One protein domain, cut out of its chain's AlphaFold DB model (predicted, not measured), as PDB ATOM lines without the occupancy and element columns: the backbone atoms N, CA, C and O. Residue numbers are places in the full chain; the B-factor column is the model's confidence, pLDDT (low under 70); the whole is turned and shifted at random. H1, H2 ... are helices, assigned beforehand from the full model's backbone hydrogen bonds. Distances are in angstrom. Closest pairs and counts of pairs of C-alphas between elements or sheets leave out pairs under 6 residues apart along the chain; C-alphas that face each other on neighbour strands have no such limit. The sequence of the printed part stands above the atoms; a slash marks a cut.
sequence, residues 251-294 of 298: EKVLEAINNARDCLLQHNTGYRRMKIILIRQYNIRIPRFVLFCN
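This is residues 251 to 294 of the 298 residues of an uncharacterized protein of Puccinia coronata f. sp. avenae (UniProt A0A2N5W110). Two helices, H1 and H2, cross nearly at a right angle as an X, one over the other, and the chain after H2 folds back along H2 to a third, very short helix, H3, near the beginning of H2. The link from H1 to H2 swings out past the end of H1 and returns to the beginning of H2. The printed part has 44 residues with three named helices, in the order H1, H2, H3, and no named strand; the class is all helix. The whole is compact, with a radius of gyration of the C-alphas of 9.3 A, and rounded, with spans of 24 by 20 by 18 A.

Begin at C-alpha 251, at (42.443, 8.304, 31.928). From there H1 takes residues 251 to 263, and its first and last C-alphas are 17.3 A apart. H1 is the longest helix by residues, with 13. Residues 264 to 270 link it to H2, which takes residues 271 to 281. Find C-alpha 271 at (48.048, -6.595, 24.498) and C-alpha 281 at (48.710, -5.026, 39.637); between them lie 15.2 A, and z rises from one to the other. Residues 282 to 287 then lead to H3, residues 288 to 292, which ends with C-alpha 292 at (43.547, -1.761, 20.372).

Look first at residues 256 to 260, the part of H1 with which it touches H2. The closest C-alphas of the two helices are those of Ala 256 and Leu 278, 7.1 A apart. The lines of H1 and H2 are about perpendicular, at 85 degrees, and their centres are 11.1 A apart. Go on to H3, which only just touches H2, with 3 pairs of C-alphas within 8 A. The closest C-alphas there are those of Tyr 271 and Leu 291, 7.1 A apart. H1 and H3 are apart. In the backbones of H1 and H2 every O i to N i+4 pair is within hydrogen-bond range. In H3 0 of 1 such pairs is within range, beside 1 of 2 O i to N i+3 pairs.

The two C-alphas farthest apart are those of Cys 263 and Phe 289, at 24.7 A. The C-alphas of the first and last printed residues, Glu 251 and Asn 294, are 11.9 A apart. The printed part has no cut, and both of its links, H1 to H2 and H2 to H3, are short. In the B-factor column you will find a mean pLDDT of 82.0 for the printed part, and values under 70 at residues 289 to 294, where the model's confidence is low; the mean for H3 is 63.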
ATOM      1  N   GLU A 251      41.169   7.697  31.515       88.38
ATOM      2  CA  GLU A 251      42.443   8.304  31.928       88.38
ATOM      3  C   GLU A 251      43.203   7.408  32.901       88.38
ATOM      4  O   GLU A 251      44.385   7.146  32.701       88.38
ATOM      5  N   LYS A 252      42.510   6.843  33.894       89.56
ATOM      6  CA  LYS A 252      43.122   5.952  34.886       89.56
ATOM      7  C   LYS A 252      43.677   4.669  34.262       89.56
ATOM      8  O   LYS A 252      44.666   4.113  34.734       89.56
ATOM      9  N   VAL A 253      43.062   4.194  33.179       89.38
ATOM     10  CA  VAL A 253      43.588   3.061  32.403       89.38
ATOM     11  C   VAL A 253      44.867   3.454  31.674       89.38
ATOM     12  O   VAL A 253      45.823   2.681  31.676       89.38
ATOM     13  N   LEU A 254      44.898   4.637  31.060       88.50
ATOM     14  CA  LEU A 254      46.083   5.149  30.370       88.50
ATOM     15  C   LEU A 254      47.234   5.397  31.345       88.50
ATOM     16  O   LEU A 254      48.358   4.982  31.072       88.50
ATOM     17  N   GLU A 255      46.945   5.982  32.503       91.00
ATOM     18  CA  GLU A 255      47.909   6.172  33.582       91.00
ATOM     19  C   GLU A 255      48.489   4.830  34.042       91.00
ATOM     20  O   GLU A 255      49.707   4.678  34.101       91.00
ATOM     21  N   ALA A 256      47.645   3.817  34.270       89.88
ATOM     22  CA  ALA A 256      48.102   2.476  34.634       89.88
ATOM     23  C   ALA A 256      48.965   1.823  33.536       89.88
ATOM     24  O   ALA A 256      49.938   1.137  33.843       89.88
ATOM     25  N   ILE A 257      48.642   2.039  32.256       89.19
ATOM     26  CA  ILE A 257      49.442   1.535  31.129       89.19
ATOM     27  C   ILE A 257      50.802   2.233  31.063       89.19
ATOM     28  O   ILE A 257      51.815   1.556  30.883       89.19
ATOM     29  N   ASN A 258      50.835   3.559  31.197       88.81
ATOM     30  CA  ASN A 258      52.075   4.334  31.167       88.81
ATOM     31  C   ASN A 258      52.950   3.979  32.370       88.81
ATOM     32  O   ASN A 258      54.100   3.593  32.196       88.81
ATOM     33  N   ASN A 259      52.366   3.931  33.568       90.50
ATOM     34  CA  ASN A 259      53.044   3.461  34.771       90.50
ATOM     35  C   ASN A 259      53.597   2.033  34.595       90.50
ATOM     36  O   ASN A 259      54.740   1.766  34.952       90.50
ATOM     37  N   ALA A 260      52.851   1.117  33.970       87.69
ATOM     38  CA  ALA A 260      53.359  -0.225  33.704       87.69
ATOM     39  C   ALA A 260      54.515  -0.247  32.686       87.69
ATOM     40  O   ALA A 260      55.441  -1.051  32.806       87.69
ATOM     41  N   ARG A 261      54.484   0.614  31.668       86.81
ATOM     42  CA  ARG A 261      55.574   0.711  30.685       86.81
ATOM     43  C   ARG A 261      56.833   1.304  31.306       86.81
ATOM     44  O   ARG A 261      57.902   0.721  31.124       86.81
ATOM     45  N   ASP A 262      56.673   2.376  32.070       85.88
ATOM     46  CA  ASP A 262      57.772   3.189  32.585       85.88
ATOM     47  C   ASP A 262      58.336   2.612  33.890       85.88
ATOM     48  O   ASP A 262      59.541   2.401  34.014       85.88
ATOM     49  N   CYS A 263      57.474   2.277  34.854       79.38
ATOM     50  CA  CYS A 263      57.885   1.814  36.183       79.38
ATOM     51  C   CYS A 263      58.136   0.302  36.251       79.38
ATOM     52  O   CYS A 263      58.944  -0.144  37.061       79.38
ATOM     53  N   LEU A 264      57.464  -0.502  35.416       81.69
ATOM     54  CA  LEU A 264      57.656  -1.964  35.378       81.69
ATOM     55  C   LEU A 264      58.486  -2.429  34.174       81.69
ATOM     56  O   LEU A 264      58.625  -3.638  33.948       81.69
ATOM     57  N   LEU A 265      59.028  -1.477  33.403       77.69
ATOM     58  CA  LEU A 265      59.884  -1.692  32.232       77.69
ATOM     59  C   LEU A 265      59.227  -2.564  31.142       77.69
ATOM     60  O   LEU A 265      59.904  -3.170  30.308       77.69
ATOM     61  N   GLN A 266      57.890  -2.612  31.102       78.81
ATOM     62  CA  GLN A 266      57.094  -3.433  30.178       78.81
ATOM     63  C   GLN A 266      56.839  -2.734  28.826       78.81
ATOM     64  O   GLN A 266      55.799  -2.949  28.201       78.81
ATOM     65  N   HIS A 267      57.783  -1.916  28.359       73.38
ATOM     66  CA  HIS A 267      57.684  -1.050  27.177       73.38
ATOM     67  C   HIS A 267      57.205  -1.756  25.888       73.38
ATOM     68  O   HIS A 267      56.296  -1.259  25.228       73.38
ATOM     69  N   ASN A 268      57.701  -2.963  25.585       76.81
ATOM     70  CA  ASN A 268      57.354  -3.715  24.361       76.81
ATOM     71  C   ASN A 268      56.277  -4.793  24.570       76.81
ATOM     72  O   ASN A 268      56.194  -5.791  23.847       76.81
ATOM     73  N   THR A 269      55.448  -4.633  25.596       82.44
ATOM     74  CA  THR A 269      54.499  -5.672  25.987       82.44
ATOM     75  C   THR A 269      53.244  -5.645  25.129       82.44
ATOM     76  O   THR A 269      52.443  -4.714  25.186       82.44
ATOM     77  N   GLY A 270      53.014  -6.727  24.383       85.06
ATOM     78  CA  GLY A 270      51.789  -6.896  23.609       85.06
ATOM     79  C   GLY A 270      50.524  -6.949  24.479       85.06
ATOM     80  O   GLY A 270      50.560  -7.322  25.656       85.06
ATOM     81  N   TYR A 271      49.373  -6.661  23.860       85.94
ATOM     82  CA  TYR A 271      48.048  -6.595  24.498       85.94
ATOM     83  C   TYR A 271      47.801  -7.687  25.549       85.94
ATOM     84  O   TYR A 271      47.336  -7.409  26.651       85.94
ATOM     85  N   ARG A 272      48.102  -8.950  25.211       86.19
ATOM     86  CA  ARG A 272      47.788 -10.097  26.074       86.19
ATOM     87  C   ARG A 272      48.498 -10.002  27.420       86.19
ATOM     88  O   ARG A 272      47.900 -10.344  28.435       86.19
ATOM     89  N   ARG A 273      49.749  -9.543  27.430       88.31
ATOM     90  CA  ARG A 273      50.545  -9.436  28.651       88.31
ATOM     91  C   ARG A 273      50.271  -8.125  29.388       88.31
ATOM     92  O   ARG A 273      50.134  -8.173  30.605       88.31
ATOM     93  N   MET A 274      50.005  -7.029  28.672       89.94
ATOM     94  CA  MET A 274      49.516  -5.783  29.281       89.94
ATOM     95  C   MET A 274      48.172  -5.995  29.999       89.94
ATOM     96  O   MET A 274      47.993  -5.566  31.131       89.94
ATOM     97  N   LYS A 275      47.254  -6.772  29.410       87.75
ATOM     98  CA  LYS A 275      45.992  -7.161  30.056       87.75
ATOM     99  C   LYS A 275      46.217  -7.875  31.393       87.75
ATOM    100  O   LYS A 275      45.486  -7.637  32.346       87.75
ATOM    101  N   ILE A 276      47.203  -8.771  31.469       89.62
ATOM    102  CA  ILE A 276      47.501  -9.520  32.699       89.62
ATOM    103  C   ILE A 276      48.065  -8.587  33.775       89.62
ATOM    104  O   ILE A 276      47.657  -8.696  34.927       89.62
ATOM    105  N   ILE A 277      48.962  -7.676  33.398       90.62
ATOM    106  CA  ILE A 277      49.528  -6.643  34.278       90.62
ATOM    107  C   ILE A 277      48.404  -5.785  34.863       90.62
ATOM    108  O   ILE A 277      48.267  -5.708  36.081       90.62
ATOM    109  N   LEU A 278      47.531  -5.247  34.008       90.19
ATOM    110  CA  LEU A 278      46.376  -4.451  34.426       90.19
ATOM    111  C   LEU A 278      45.473  -5.203  35.412       90.19
ATOM    112  O   LEU A 278      45.100  -4.649  36.442       90.19
ATOM    113  N   ILE A 279      45.191  -6.486  35.162       90.12
ATOM    114  CA  ILE A 279      44.375  -7.308  36.067       90.12
ATOM    115  C   ILE A 279      45.088  -7.570  37.400       90.12
ATOM    116  O   ILE A 279      44.443  -7.547  38.444       90.12
ATOM    117  N   ARG A 280      46.389  -7.873  37.384       91.19
ATOM    118  CA  ARG A 280      47.110  -8.336  38.581       91.19
ATOM    119  C   ARG A 280      47.587  -7.204  39.481       91.19
ATOM    120  O   ARG A 280      47.547  -7.363  40.691       91.19
ATOM    121  N   GLN A 281      48.060  -6.109  38.897       89.62
ATOM    122  CA  GLN A 281      48.710  -5.026  39.637       89.62
ATOM    123  C   GLN A 281      47.763  -3.864  39.900       89.62
ATOM    124  O   GLN A 281      47.805  -3.274  40.973       89.62
ATOM    125  N   TYR A 282      46.870  -3.580  38.953       89.38
ATOM    126  CA  TYR A 282      45.960  -2.439  39.037       89.38
ATOM    127  C   TYR A 282      44.499  -2.866  39.273       89.38
ATOM    128  O   TYR A 282      43.632  -2.015  39.442       89.38
ATOM    129  N   ASN A 283      44.215  -4.178  39.296       89.81
ATOM    130  CA  ASN A 283      42.866  -4.757  39.396       89.81
ATOM    131  C   ASN A 283      41.886  -4.200  38.345       89.81
ATOM    132  O   ASN A 283      40.697  -4.043  38.606       89.81
ATOM    133  N   ILE A 284      42.401  -3.912  37.147       90.31
ATOM    134  CA  ILE A 284      41.651  -3.343  36.027       90.31
ATOM    135  C   ILE A 284      41.279  -4.455  35.044       90.31
ATOM    136  O   ILE A 284      42.139  -5.143  34.482       90.31
ATOM    137  N   ARG A 285      39.981  -4.623  34.795       88.06
ATOM    138  CA  ARG A 285      39.401  -5.639  33.910       88.06
ATOM    139  C   ARG A 285      38.770  -4.971  32.703       88.06
ATOM    140  O   ARG A 285      37.676  -4.415  32.779       88.06
ATOM    141  N   ILE A 286      39.467  -5.054  31.573       83.00
ATOM    142  CA  ILE A 286      39.024  -4.450  30.316       83.00
ATOM    143  C   ILE A 286      39.104  -5.476  29.168       83.00
ATOM    144  O   ILE A 286      40.078  -6.241  29.066       83.00
ATOM    145  N   PRO A 287      38.080  -5.541  28.296       74.56
ATOM    146  CA  PRO A 287      38.093  -6.350  27.080       74.56
ATOM    147  C   PRO A 287      39.143  -5.926  26.040       74.56
ATOM    148  O   PRO A 287      39.822  -4.912  26.160       74.56
ATOM    149  N   ARG A 288      39.298  -6.724  24.976       72.06
ATOM    150  CA  ARG A 288      40.367  -6.533  23.978       72.06
ATOM    151  C   ARG A 288      40.210  -5.328  23.073       72.06
ATOM    152  O   ARG A 288      41.203  -4.678  22.766       72.06
ATOM    153  N   PHE A 289      38.987  -5.034  22.674       65.62
ATOM    154  CA  PHE A 289      38.703  -3.974  21.715       65.62
ATOM    155  C   PHE A 289      39.096  -2.582  22.232       65.62
ATOM    156  O   PHE A 289      39.557  -1.765  21.449       65.62
ATOM    157  N   VAL A 290      39.024  -2.334  23.544       64.44
ATOM    158  CA  VAL A 290      39.317  -1.003  24.106       64.44
ATOM    159  C   VAL A 290      40.809  -0.649  24.066       64.44
ATOM    160  O   VAL A 290      41.175   0.507  23.878       64.44
ATOM    161  N   LEU A 291      41.690  -1.643  24.205       60.41
ATOM    162  CA  LEU A 291      43.137  -1.408  24.206       60.41
ATOM    163  C   LEU A 291      43.725  -1.280  22.789       60.41
ATOM    164  O   LEU A 291      44.787  -0.688  22.637       60.41
ATOM    165  N   PHE A 292      43.054  -1.808  21.756       54.88
ATOM    166  CA  PHE A 292      43.547  -1.761  20.372       54.88
ATOM    167  C   PHE A 292      43.383  -0.376  19.727       54.88
ATOM    168  O   PHE A 292      44.245   0.041  18.962       54.88
ATOM    169  N   CYS A 293      42.333   0.375  20.080       45.00
ATOM    170  CA  CYS A 293      42.077   1.700  19.502       45.00
ATOM    171  C   CYS A 293      43.135   2.763  19.849       45.00
ATOM    172  O   CYS A 293      43.135   3.818  19.232       45.00
ATOM    173  N   ASN A 294      44.035   2.506  20.806       49.28
ATOM    174  CA  ASN A 294      44.983   3.510  21.309       49.28
ATOM    175  C   ASN A 294      46.457   3.176  21.041       49.28
ATOM    176  O   ASN A 294      47.328   3.979  21.351       49.28
TER     177      ASN A 294